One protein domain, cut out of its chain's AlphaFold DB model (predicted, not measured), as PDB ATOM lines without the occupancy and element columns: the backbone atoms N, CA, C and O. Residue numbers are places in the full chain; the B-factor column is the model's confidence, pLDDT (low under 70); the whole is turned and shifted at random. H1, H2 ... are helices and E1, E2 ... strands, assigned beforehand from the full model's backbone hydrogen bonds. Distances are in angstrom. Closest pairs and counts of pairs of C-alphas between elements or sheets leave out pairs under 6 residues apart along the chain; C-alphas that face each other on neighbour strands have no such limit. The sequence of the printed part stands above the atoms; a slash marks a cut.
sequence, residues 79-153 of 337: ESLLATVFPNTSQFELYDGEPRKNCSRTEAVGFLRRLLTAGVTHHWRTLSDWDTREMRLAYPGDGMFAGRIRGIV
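Overview. This is residues 79 to 153 of the 337 residues of an uncharacterized protein of Streptomyces corchorusii (UniProt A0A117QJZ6). A strongly twisted sheet of five antiparallel strands is covered on one face by the long helix H2, which packs mostly on E1 and E5. The short helix H1 meets H2 about crosswise and only grazes the sheet, making a small second piece beside H2. The printed part has 75 residues, with two named helices and five named strands in the order H1 E1 E2 H2 E3 E4 E5; the class is mixed, helices and strands. Across the sheet the order is E2 E1 E5 E4 E3. The whole is compact and rounded, with a radius of gyration of the C-alphas of 11.4 A and spans of 31 by 25 by 24 A.

Arrangement. In the sheet, E5, residues 145 to 152, is an inner strand between E1, residues 91 to 95, and E4, residues 132 to 138. E1 and E5 are antiparallel at 162 degrees, with N 93 and O 150 2.8 A apart, within hydrogen-bond range. E4 and E5 form a hairpin at 166 degrees, with N 135 and O 149 at 2.8 A. The edge strand E2, residues 99 to 104, forms a hairpin with E1 at 149 degrees, with N 100 and O 94 at 2.8 A. The other edge strand, E3, residues 121 to 126, forms a hairpin with E4 at 161 degrees, with N 123 and O 136 at 3.0 A. E3 E4 E5 are a meander, each strand the antiparallel neighbour of the one before. H2, residues 105 to 117, is on one face of this sheet, in two layers, helix over sheet; its closest C-alphas to E5 are those of Ala 108 and Ile 149, 7.3 A apart. H1, residues 79 to 85, only grazes the sheet with its residues 81 to 85. H1 touches residues 108 to 112 of H2 alone, about perpendicular at 81 degrees, the closest C-alphas being those of Glu 79 and Val 109, 5.7 A apart. In H1 and H2 every O i to N i+4 pair is within hydrogen-bond range.

Along the chain. E5 is 21.8 A long from first to last C-alpha and ends at C-alpha 152 (-27.901, -30.338, -46.794). E4 is 19.8 A, H2 18.1 A and E3 17.6 A long. H2 begins at C-alpha 105 (-30.034, -19.768, -42.159). E2 is 14.0 A, E1 13.5 A and H1 10.0 A long; H1 begins at C-alpha 79 (-30.509, -14.254, -48.988).

Size, cuts and confidence. The C-alphas farthest apart are those of Asn 88 and Asp 142, 32.9 A. The printed part has no cut; the link from E4 to E5 is short and the other links are tight. Mean pLDDT of the printed part is 71.6, and 34 residues are under 70, among them residues 116 to 133.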
ATOM      1  N   GLU A  79     -29.295 -13.441 -49.100       65.06
ATOM      2  CA  GLU A  79     -30.509 -14.254 -48.988       65.06
ATOM      3  C   GLU A  79     -30.853 -15.020 -50.272       65.06
ATOM      4  O   GLU A  79     -31.043 -16.236 -50.209       65.06
ATOM      5  N   SER A  80     -30.940 -14.344 -51.423       55.81
ATOM      6  CA  SER A  80     -31.236 -14.988 -52.705       55.81
ATOM      7  C   SER A  80     -30.141 -15.964 -53.097       55.81
ATOM      8  O   SER A  80     -30.471 -17.097 -53.399       55.81
ATOM      9  N   LEU A  81     -28.860 -15.593 -53.015       60.44
ATOM     10  CA  LEU A  81     -27.750 -16.492 -53.336       60.44
ATOM     11  C   LEU A  81     -27.757 -17.740 -52.442       60.44
ATOM     12  O   LEU A  81     -27.544 -18.850 -52.920       60.44
ATOM     13  N   LEU A  82     -28.045 -17.582 -51.150       71.81
ATOM     14  CA  LEU A  82     -28.156 -18.711 -50.232       71.81
ATOM     15  C   LEU A  82     -29.427 -19.547 -50.488       71.81
ATOM     16  O   LEU A  82     -29.400 -20.756 -50.302       71.81
ATOM     17  N   ALA A  83     -30.548 -18.948 -50.903       62.75
ATOM     18  CA  ALA A  83     -31.780 -19.660 -51.294       62.75
ATOM     19  C   ALA A  83     -31.634 -20.445 -52.584       62.75
ATOM     20  O   ALA A  83     -32.077 -21.583 -52.671       62.75
ATOM     21  N   THR A  84     -30.938 -19.839 -53.522       55.06
ATOM     22  CA  THR A  84     -30.461 -20.411 -54.760       55.06
ATOM     23  C   THR A  84     -29.570 -21.620 -54.481       55.06
ATOM     24  O   THR A  84     -29.901 -22.736 -54.863       55.06
ATOM     25  N   VAL A  85     -28.453 -21.441 -53.778       57.31
ATOM     26  CA  VAL A  85     -27.483 -22.531 -53.624       57.31
ATOM     27  C   VAL A  85     -27.956 -23.575 -52.622       57.31
ATOM     28  O   VAL A  85     -27.701 -24.750 -52.840       57.31
ATOM     29  N   PHE A  86     -28.683 -23.190 -51.575       67.69
ATOM     30  CA  PHE A  86     -29.129 -24.088 -50.507       67.69
ATOM     31  C   PHE A  86     -30.654 -24.022 -50.306       67.69
ATOM     32  O   PHE A  86     -31.135 -23.506 -49.274       67.69
ATOM     33  N   PRO A  87     -31.444 -24.505 -51.285       60.62
ATOM     34  CA  PRO A  87     -32.888 -24.575 -51.140       60.62
ATOM     35  C   PRO A  87     -33.247 -25.595 -50.055       60.62
ATOM     36  O   PRO A  87     -32.514 -26.551 -49.804       60.62
ATOM     37  N   ASN A  88     -34.346 -25.344 -49.337       68.19
ATOM     38  CA  ASN A  88     -34.870 -26.223 -48.278       68.19
ATOM     39  C   ASN A  88     -33.846 -26.655 -47.206       68.19
ATOM     40  O   ASN A  88     -34.032 -27.657 -46.518       68.19
ATOM     41  N   THR A  89     -32.765 -25.889 -47.051       76.75
ATOM     42  CA  THR A  89     -31.704 -26.136 -46.073       76.75
ATOM     43  C   THR A  89     -31.961 -25.307 -44.819       76.75
ATOM     44  O   THR A  89     -32.084 -24.076 -44.894       76.75
ATOM     45  N   SER A  90     -32.045 -25.977 -43.668       79.38
ATOM     46  CA  SER A  90     -32.303 -25.353 -42.363       79.38
ATOM     47  C   SER A  90     -31.052 -25.179 -41.498       79.38
ATOM     48  O   SER A  90     -31.034 -24.290 -40.646       79.38
ATOM     49  N   GLN A  91     -30.015 -25.989 -41.722       85.88
ATOM     50  CA  GLN A  91     -28.764 -25.972 -40.964       85.88
ATOM     51  C   GLN A  91     -27.552 -25.948 -41.893       85.88
ATOM     52  O   GLN A  91     -27.541 -26.597 -42.939       85.88
ATOM     53  N   PHE A  92     -26.529 -25.207 -41.474       90.38
ATOM     54  CA  PHE A  92     -25.317 -24.955 -42.237       90.38
ATOM     55  C   PHE A  92     -24.070 -25.230 -41.395       90.38
ATOM     56  O   PHE A  92     -24.071 -25.050 -40.176       90.38
ATOM     57  N   GLU A  93     -22.979 -25.607 -42.053       90.19
ATOM     58  CA  GLU A  93     -21.635 -25.509 -41.488       90.19
ATOM     59  C   GLU A  93     -20.925 -24.310 -42.125       90.19
ATOM     60  O   GLU A  93     -20.865 -24.193 -43.350       90.19
ATOM     61  N   LEU A  94     -20.399 -23.411 -41.301       91.88
ATOM     62  CA  LEU A  94     -19.677 -22.215 -41.730       91.88
ATOM     63  C   LEU A  94     -18.210 -22.343 -41.331       91.88
ATOM     64  O   LEU A  94     -17.895 -22.858 -40.259       91.88
ATOM     65  N   TYR A  95     -17.307 -21.858 -42.173       86.88
ATOM     66  CA  TYR A  95     -15.875 -21.910 -41.899       86.88
ATOM     67  C   TYR A  95     -15.177 -20.667 -42.452       86.88
ATOM     68  O   TYR A  95     -15.198 -20.446 -43.658       86.88
ATOM     69  N   ASP A  96     -14.546 -19.884 -41.580       81.88
ATOM     70  CA  ASP A  96     -13.685 -18.723 -41.880       81.88
ATOM     71  C   ASP A  96     -12.362 -18.768 -41.088       81.88
ATOM     72  O   ASP A  96     -11.798 -17.738 -40.734       81.88
ATOM     73  N   GLY A  97     -11.874 -19.978 -40.794       79.31
ATOM     74  CA  GLY A  97     -10.674 -20.240 -39.989       79.31
ATOM     75  C   GLY A  97     -10.929 -21.285 -38.901       79.31
ATOM     76  O   GLY A  97     -10.102 -22.165 -38.703       79.31
ATOM     77  N   GLU A  98     -12.118 -21.252 -38.292       80.81
ATOM     78  CA  GLU A  98     -12.602 -22.237 -37.315       80.81
ATOM     79  C   GLU A  98     -13.988 -22.770 -37.734       80.81
ATOM     80  O   GLU A  98     -14.841 -21.986 -38.173       80.81
ATOM     81  N   PRO A  99     -14.251 -24.088 -37.634       85.25
ATOM     82  CA  PRO A  99     -15.518 -24.673 -38.056       85.25
ATOM     83  C   PRO A  99     -16.650 -24.371 -37.069       85.25
ATOM     84  O   PRO A  99     -16.582 -24.702 -35.887       85.25
ATOM     85  N   ARG A 100     -17.755 -23.836 -37.591       92.31
ATOM     86  CA  ARG A 100     -19.025 -23.675 -36.875       92.31
ATOM     87  C   ARG A 100     -20.069 -24.602 -37.482       92.31
ATOM     88  O   ARG A 100     -20.332 -24.532 -38.679       92.31
ATOM     89  N   LYS A 101     -20.650 -25.480 -36.664       89.12
ATOM     90  CA  LYS A 101     -21.677 -26.451 -37.078       89.12
ATOM     91  C   LYS A 101     -23.064 -26.014 -36.619       89.12
ATOM     92  O   LYS A 101     -23.180 -25.251 -35.664       89.12
ATOM     93  N   ASN A 102     -24.101 -26.556 -37.259       88.19
ATOM     94  CA  ASN A 102     -25.513 -26.316 -36.933       88.19
ATOM     95  C   ASN A 102     -25.920 -24.831 -36.973       88.19
ATOM     96  O   ASN A 102     -26.834 -24.419 -36.259       88.19
ATOM     97  N   CYS A 103     -25.259 -24.028 -37.808       90.62
ATOM     98  CA  CYS A 103     -25.596 -22.624 -37.992       90.62
ATOM     99  C   CYS A 103     -26.967 -22.495 -38.656       90.62
ATOM    100  O   CYS A 103     -27.292 -23.209 -39.606       90.62
ATOM    101  N   SER A 104     -27.765 -21.554 -38.173       91.56
ATOM    102  CA  SER A 104     -29.047 -21.191 -38.757       91.56
ATOM    103  C   SER A 104     -28.878 -20.526 -40.123       91.56
ATOM    104  O   SER A 104     -27.826 -19.985 -40.480       91.56
ATOM    105  N   ARG A 105     -29.973 -20.490 -40.886       85.31
ATOM    106  CA  ARG A 105     -30.034 -19.768 -42.159       85.31
ATOM    107  C   ARG A 105     -29.691 -18.283 -42.012       85.31
ATOM    108  O   ARG A 105     -28.978 -17.744 -42.850       85.31
ATOM    109  N   THR A 106     -30.145 -17.638 -40.939       86.38
ATOM    110  CA  THR A 106     -29.840 -16.228 -40.650       86.38
ATOM    111  C   THR A 106     -28.341 -16.005 -40.445       86.38
ATOM    112  O   THR A 106     -27.779 -15.054 -40.988       86.38
ATOM    113  N   GLU A 107     -27.671 -16.904 -39.723       88.62
ATOM    114  CA  GLU A 107     -26.218 -16.843 -39.530       88.62
ATOM    115  C   GLU A 107     -25.461 -17.056 -40.844       88.62
ATOM    116  O   GLU A 107     -24.509 -16.325 -41.124       88.62
ATOM    117  N   ALA A 108     -25.907 -17.993 -41.687       86.81
ATOM    118  CA  ALA A 108     -25.320 -18.228 -43.004       86.81
ATOM    119  C   ALA A 108     -25.492 -17.023 -43.950       86.81
ATOM    120  O   ALA A 108     -24.547 -16.646 -44.646       86.81
ATOM    121  N   VAL A 109     -26.656 -16.361 -43.936       81.31
ATOM    122  CA  VAL A 109     -26.892 -15.117 -44.692       81.31
ATOM    123  C   VAL A 109     -25.977 -13.999 -44.200       81.31
ATOM    124  O   VAL A 109     -25.349 -13.329 -45.016       81.31
ATOM    125  N   GLY A 110     -25.871 -13.798 -42.883       81.56
ATOM    126  CA  GLY A 110     -24.992 -12.777 -42.305       81.56
ATOM    127  C   GLY A 110     -23.519 -13.022 -42.643       81.56
ATOM    128  O   GLY A 110     -22.796 -12.096 -43.017       81.56
ATOM    129  N   PHE A 111     -23.096 -14.285 -42.587       86.56
ATOM    130  CA  PHE A 111     -21.765 -14.725 -42.989       86.56
ATOM    131  C   PHE A 111     -21.468 -14.403 -44.455       86.56
ATOM    132  O   PHE A 111     -20.470 -13.746 -44.751       86.56
ATOM    133  N   LEU A 112     -22.363 -14.816 -45.354       79.75
ATOM    134  CA  LEU A 112     -22.231 -14.603 -46.791       79.75
ATOM    135  C   LEU A 112     -22.264 -13.113 -47.141       79.75
ATOM    136  O   LEU A 112     -21.422 -12.646 -47.898       79.75
ATOM    137  N   ARG A 113     -23.182 -12.344 -46.542       78.19
ATOM    138  CA  ARG A 113     -23.298 -10.893 -46.742       78.19
ATOM    139  C   ARG A 113     -21.985 -10.188 -46.420       78.19
ATOM    140  O   ARG A 113     -21.489  -9.438 -47.251       78.19
ATOM    141  N   ARG A 114     -21.402 -10.471 -45.252       82.50
ATOM    142  CA  ARG A 114     -20.128  -9.885 -44.808       82.50
ATOM    143  C   ARG A 114     -18.993 -10.153 -45.805       82.50
ATOM    144  O   ARG A 114     -18.230  -9.240 -46.102       82.50
ATOM    145  N   LEU A 115     -18.902 -11.372 -46.338       76.19
ATOM    146  CA  LEU A 115     -17.868 -11.743 -47.310       76.19
ATOM    147  C   LEU A 115     -18.119 -11.117 -48.691       76.19
ATOM    148  O   LEU A 115     -17.200 -10.556 -49.280       76.19
ATOM    149  N   LEU A 116     -19.362 -11.118 -49.178       66.81
ATOM    150  CA  LEU A 116     -19.717 -10.481 -50.451       66.81
ATOM    151  C   LEU A 116     -19.473  -8.963 -50.433       66.81
ATOM    152  O   LEU A 116     -18.996  -8.411 -51.421       66.81
ATOM    153  N   THR A 117     -19.731  -8.284 -49.308       63.94
ATOM    154  CA  THR A 117     -19.402  -6.856 -49.138       63.94
ATOM    155  C   THR A 117     -17.895  -6.592 -49.216       63.94
ATOM    156  O   THR A 117     -17.492  -5.517 -49.650       63.94
ATOM    157  N   ALA A 118     -17.058  -7.572 -48.865       62.78
ATOM    158  CA  ALA A 118     -15.604  -7.488 -48.988       62.78
ATOM    159  C   ALA A 118     -15.084  -7.813 -50.406       62.78
ATOM    160  O   ALA A 118     -13.881  -7.976 -50.594       62.78
ATOM    161  N   GLY A 119     -15.971  -7.931 -51.402       56.62
ATOM    162  CA  GLY A 119     -15.597  -8.209 -52.791       56.62
ATOM    163  C   GLY A 119     -15.199  -9.663 -53.054       56.62
ATOM    164  O   GLY A 119     -14.597  -9.954 -54.081       56.62
ATOM    165  N   VAL A 120     -15.519 -10.581 -52.140       61.69
ATOM    166  CA  VAL A 120     -15.198 -12.009 -52.259       61.69
ATOM    167  C   VAL A 120     -15.995 -12.660 -53.394       61.69
ATOM    168  O   VAL A 120     -17.206 -12.478 -53.520       61.69
ATOM    169  N   THR A 121     -15.310 -13.466 -54.202       59.50
ATOM    170  CA  THR A 121     -15.921 -14.313 -55.235       59.50
ATOM    171  C   THR A 121     -16.403 -15.637 -54.650       59.50
ATOM    172  O   THR A 121     -15.921 -16.088 -53.610       59.50
ATOM    173  N   HIS A 122     -17.364 -16.276 -55.313       61.19
ATOM    174  CA  HIS A 122     -17.956 -17.525 -54.850       61.19
ATOM    175  C   HIS A 122     -18.010 -18.560 -55.973       61.19
ATOM    176  O   HIS A 122     -18.275 -18.233 -57.125       61.19
ATOM    177  N   HIS A 123     -17.803 -19.819 -55.605       54.00
ATOM    178  CA  HIS A 123     -18.135 -20.991 -56.409       54.00
ATOM    179  C   HIS A 123     -18.797 -22.011 -55.490       54.00
ATOM    180  O   HIS A 123     -18.495 -22.063 -54.297       54.00
ATOM    181  N   TRP A 124     -19.718 -22.815 -56.004       57.59
ATOM    182  CA  TRP A 124     -20.341 -23.864 -55.209       57.59
ATOM    183  C   TRP A 124     -20.360 -25.175 -55.975       57.59
ATOM    184  O   TRP A 124     -20.286 -25.196 -57.199       57.59
ATOM    185  N   ARG A 125     -20.412 -26.266 -55.220       47.44
ATOM    186  CA  ARG A 125     -20.433 -27.628 -55.731       47.44
ATOM    187  C   ARG A 125     -21.365 -28.493 -54.904       47.44
ATOM    188  O   ARG A 125     -21.529 -28.256 -53.707       47.44
ATOM    189  N   THR A 126     -21.912 -29.522 -55.519       50.94
ATOM    190  CA  THR A 126     -22.491 -30.660 -54.806       50.94
ATOM    191  C   THR A 126     -21.365 -31.593 -54.356       50.94
ATOM    192  O   THR A 126     -20.381 -31.774 -55.077       50.94
ATOM    193  N   LEU A 127     -21.464 -32.138 -53.148       57.56
ATOM    194  CA  LEU A 127     -20.580 -33.186 -52.641       57.56
ATOM    195  C   LEU A 127     -21.133 -34.575 -53.014       57.56
ATOM    196  O   LEU A 127     -22.184 -34.679 -53.641       57.56
ATOM    197  N   SER A 128     -20.398 -35.638 -52.680       47.00
ATOM    198  CA  SER A 128     -20.682 -37.015 -53.124       47.00
ATOM    199  C   SER A 128     -22.093 -37.517 -52.787       47.00
ATOM    200  O   SER A 128     -22.655 -38.314 -53.521       47.00
ATOM    201  N   ASP A 129     -22.703 -36.995 -51.726       51.53
ATOM    202  CA  ASP A 129     -24.004 -37.412 -51.204       51.53
ATOM    203  C   ASP A 129     -25.215 -36.694 -51.827       51.53
ATOM    204  O   ASP A 129     -26.327 -36.910 -51.358       51.53
ATOM    205  N   TRP A 130     -25.029 -35.887 -52.883       52.78
ATOM    206  CA  TRP A 130     -26.057 -35.177 -53.679       52.78
ATOM    207  C   TRP A 130     -26.893 -34.122 -52.943       52.78
ATOM    208  O   TRP A 130     -27.199 -33.066 -53.499       52.78
ATOM    209  N   ASP A 131     -27.222 -34.376 -51.689       61.16
ATOM    210  CA  ASP A 131     -27.943 -33.460 -50.830       61.16
ATOM    211  C   ASP A 131     -26.979 -32.449 -50.219       61.16
ATOM    212  O   ASP A 131     -27.353 -31.299 -50.006       61.16
ATOM    213  N   THR A 132     -25.709 -32.790 -49.984       68.00
ATOM    214  CA  THR A 132     -24.795 -31.802 -49.421       68.00
ATOM    215  C   THR A 132     -24.188 -30.920 -50.499       68.00
ATOM    216  O   THR A 132     -23.458 -31.367 -51.380       68.00
ATOM    217  N   ARG A 133     -24.404 -29.612 -50.378       68.00
ATOM    218  CA  ARG A 133     -23.710 -28.600 -51.173       68.00
ATOM    219  C   ARG A 133     -22.631 -27.915 -50.351       68.00
ATOM    220  O   ARG A 133     -22.716 -27.793 -49.129       68.00
ATOM    221  N   GLU A 134     -21.601 -27.455 -51.042       76.38
ATOM    222  CA  GLU A 134     -20.491 -26.687 -50.502       76.38
ATOM    223  C   GLU A 134     -20.274 -25.448 -51.373       76.38
ATOM    224  O   GLU A 134     -19.904 -25.562 -52.536       76.38
ATOM    225  N   MET A 135     -20.463 -24.262 -50.803       75.75
ATOM    226  CA  MET A 135     -20.067 -22.985 -51.388       75.75
ATOM    227  C   MET A 135     -18.725 -22.567 -50.798       75.75
ATOM    228  O   MET A 135     -18.595 -22.403 -49.587       75.75
ATOM    229  N   ARG A 136     -17.732 -22.366 -51.654       70.94
ATOM    230  CA  ARG A 136     -16.421 -21.822 -51.309       70.94
ATOM    231  C   ARG A 136     -16.333 -20.365 -51.736       70.94
ATOM    232  O   ARG A 136     -16.796 -19.974 -52.805       70.94
ATOM    233  N   LEU A 137     -15.725 -19.574 -50.865       72.94
ATOM    234  CA  LEU A 137     -15.628 -18.127 -50.950       72.94
ATOM    235  C   LEU A 137     -14.142 -17.761 -50.942       72.94
ATOM    236  O   LEU A 137     -13.408 -18.201 -50.055       72.94
ATOM    237  N   ALA A 138     -13.693 -16.997 -51.935       54.75
ATOM    238  CA  ALA A 138     -12.285 -16.639 -52.114       54.75
ATOM    239  C   ALA A 138     -12.105 -15.189 -52.593       54.75
ATOM    240  O   ALA A 138     -12.907 -14.685 -53.388       54.75
ATOM    241  N   TYR A 139     -11.061 -14.516 -52.106       64.25
ATOM    242  CA  TYR A 139     -10.734 -13.153 -52.529       64.25
ATOM    243  C   TYR A 139     -10.303 -13.115 -54.009       64.25
ATOM    244  O   TYR A 139      -9.666 -14.061 -54.486       64.25
ATOM    245  N   PRO A 140     -10.666 -12.057 -54.762       48.25
ATOM    246  CA  PRO A 140     -10.258 -11.912 -56.157       48.25
ATOM    247  C   PRO A 140      -8.733 -11.809 -56.302       48.25
ATOM    248  O   PRO A 140      -8.080 -11.149 -55.500       48.25
ATOM    249  N   GLY A 141      -8.184 -12.382 -57.377       53.34
ATOM    250  CA  GLY A 141      -6.771 -12.245 -57.753       53.34
ATOM    251  C   GLY A 141      -5.936 -13.484 -57.438       53.34
ATOM    252  O   GLY A 141      -5.527 -14.191 -58.353       53.34
ATOM    253  N   ASP A 142      -5.700 -13.758 -56.158       54.84
ATOM    254  CA  ASP A 142      -4.848 -14.856 -55.676       54.84
ATOM    255  C   ASP A 142      -5.639 -16.084 -55.194       54.84
ATOM    256  O   ASP A 142      -5.056 -17.128 -54.892       54.84
ATOM    257  N   GLY A 143      -6.973 -15.990 -55.148       54.75
ATOM    258  CA  GLY A 143      -7.842 -17.086 -54.725       54.75
ATOM    259  C   GLY A 143      -7.713 -17.409 -53.237       54.75
ATOM    260  O   GLY A 143      -8.073 -18.516 -52.823       54.75
ATOM    261  N   MET A 144      -7.204 -16.467 -52.429       71.00
ATOM    262  CA  MET A 144      -7.035 -16.668 -50.995       71.00
ATOM    263  C   MET A 144      -8.377 -17.036 -50.351       71.00
ATOM    264  O   MET A 144      -9.395 -16.367 -50.548       71.00
ATOM    265  N   PHE A 145      -8.373 -18.124 -49.580       77.69
ATOM    266  CA  PHE A 145      -9.566 -18.660 -48.940       77.69
ATOM    267  C   PHE A 145     -10.183 -17.633 -47.981       77.69
ATOM    268  O   PHE A 145      -9.551 -17.226 -47.009       77.69
ATOM    269  N   ALA A 146     -11.429 -17.242 -48.244       71.31
ATOM    270  CA  ALA A 146     -12.184 -16.299 -47.421       71.31
ATOM    271  C   ALA A 146     -13.234 -17.009 -46.556       71.31
ATOM    272  O   ALA A 146     -13.589 -16.539 -45.477       71.31
ATOM    273  N   GLY A 147     -13.740 -18.151 -47.024       81.38
ATOM    274  CA  GLY A 147     -14.651 -18.961 -46.239       81.38
ATOM    275  C   GLY A 147     -15.308 -20.099 -47.004       81.38
ATOM    276  O   GLY A 147     -15.122 -20.291 -48.207       81.38
ATOM    277  N   ARG A 148     -16.109 -20.876 -46.284       85.88
ATOM    278  CA  ARG A 148     -16.930 -21.948 -46.838       85.88
ATOM    279  C   ARG A 148     -18.266 -22.031 -46.110       85.88
ATOM    280  O   ARG A 148     -18.317 -21.877 -44.893       85.88
ATOM    281  N   ILE A 149     -19.318 -22.323 -46.866       86.19
ATOM    282  CA  ILE A 149     -20.652 -22.672 -46.381       86.19
ATOM    283  C   ILE A 149     -20.959 -24.081 -46.879       86.19
ATOM    284  O   ILE A 149     -20.822 -24.353 -48.069       86.19
ATOM    285  N   ARG A 150     -21.381 -24.976 -45.996       84.19
ATOM    286  CA  ARG A 150     -21.859 -26.315 -46.342       84.19
ATOM    287  C   ARG A 150     -23.285 -26.483 -45.837       84.19
ATOM    288  O   ARG A 150     -23.611 -25.951 -44.780       84.19
ATOM    289  N   GLY A 151     -24.132 -27.201 -46.562       79.81
ATOM    290  CA  GLY A 151     -25.520 -27.412 -46.156       79.81
ATOM    291  C   GLY A 151     -26.167 -28.574 -46.893       79.81
ATOM    292  O   GLY A 151     -25.786 -28.862 -48.023       79.81
ATOM    293  N   ILE A 152     -27.128 -29.224 -46.236       75.38
ATOM    294  CA  ILE A 152     -27.901 -30.338 -46.794       75.38
ATOM    295  C   ILE A 152     -29.176 -29.777 -47.434       75.38
ATOM    296  O   ILE A 152     -30.083 -29.301 -46.744       75.38
ATOM    297  N   VAL A 153     -29.226 -29.831 -48.755       65.38
ATOM    298  CA  VAL A 153     -30.356 -29.497 -49.610       65.38
ATOM    299  C   VAL A 153     -31.314 -30.671 -49.650       65.38
ATOM    300  O   VAL A 153     -30.975 -31.741 -50.133       65.38
TER     301      VAL A 153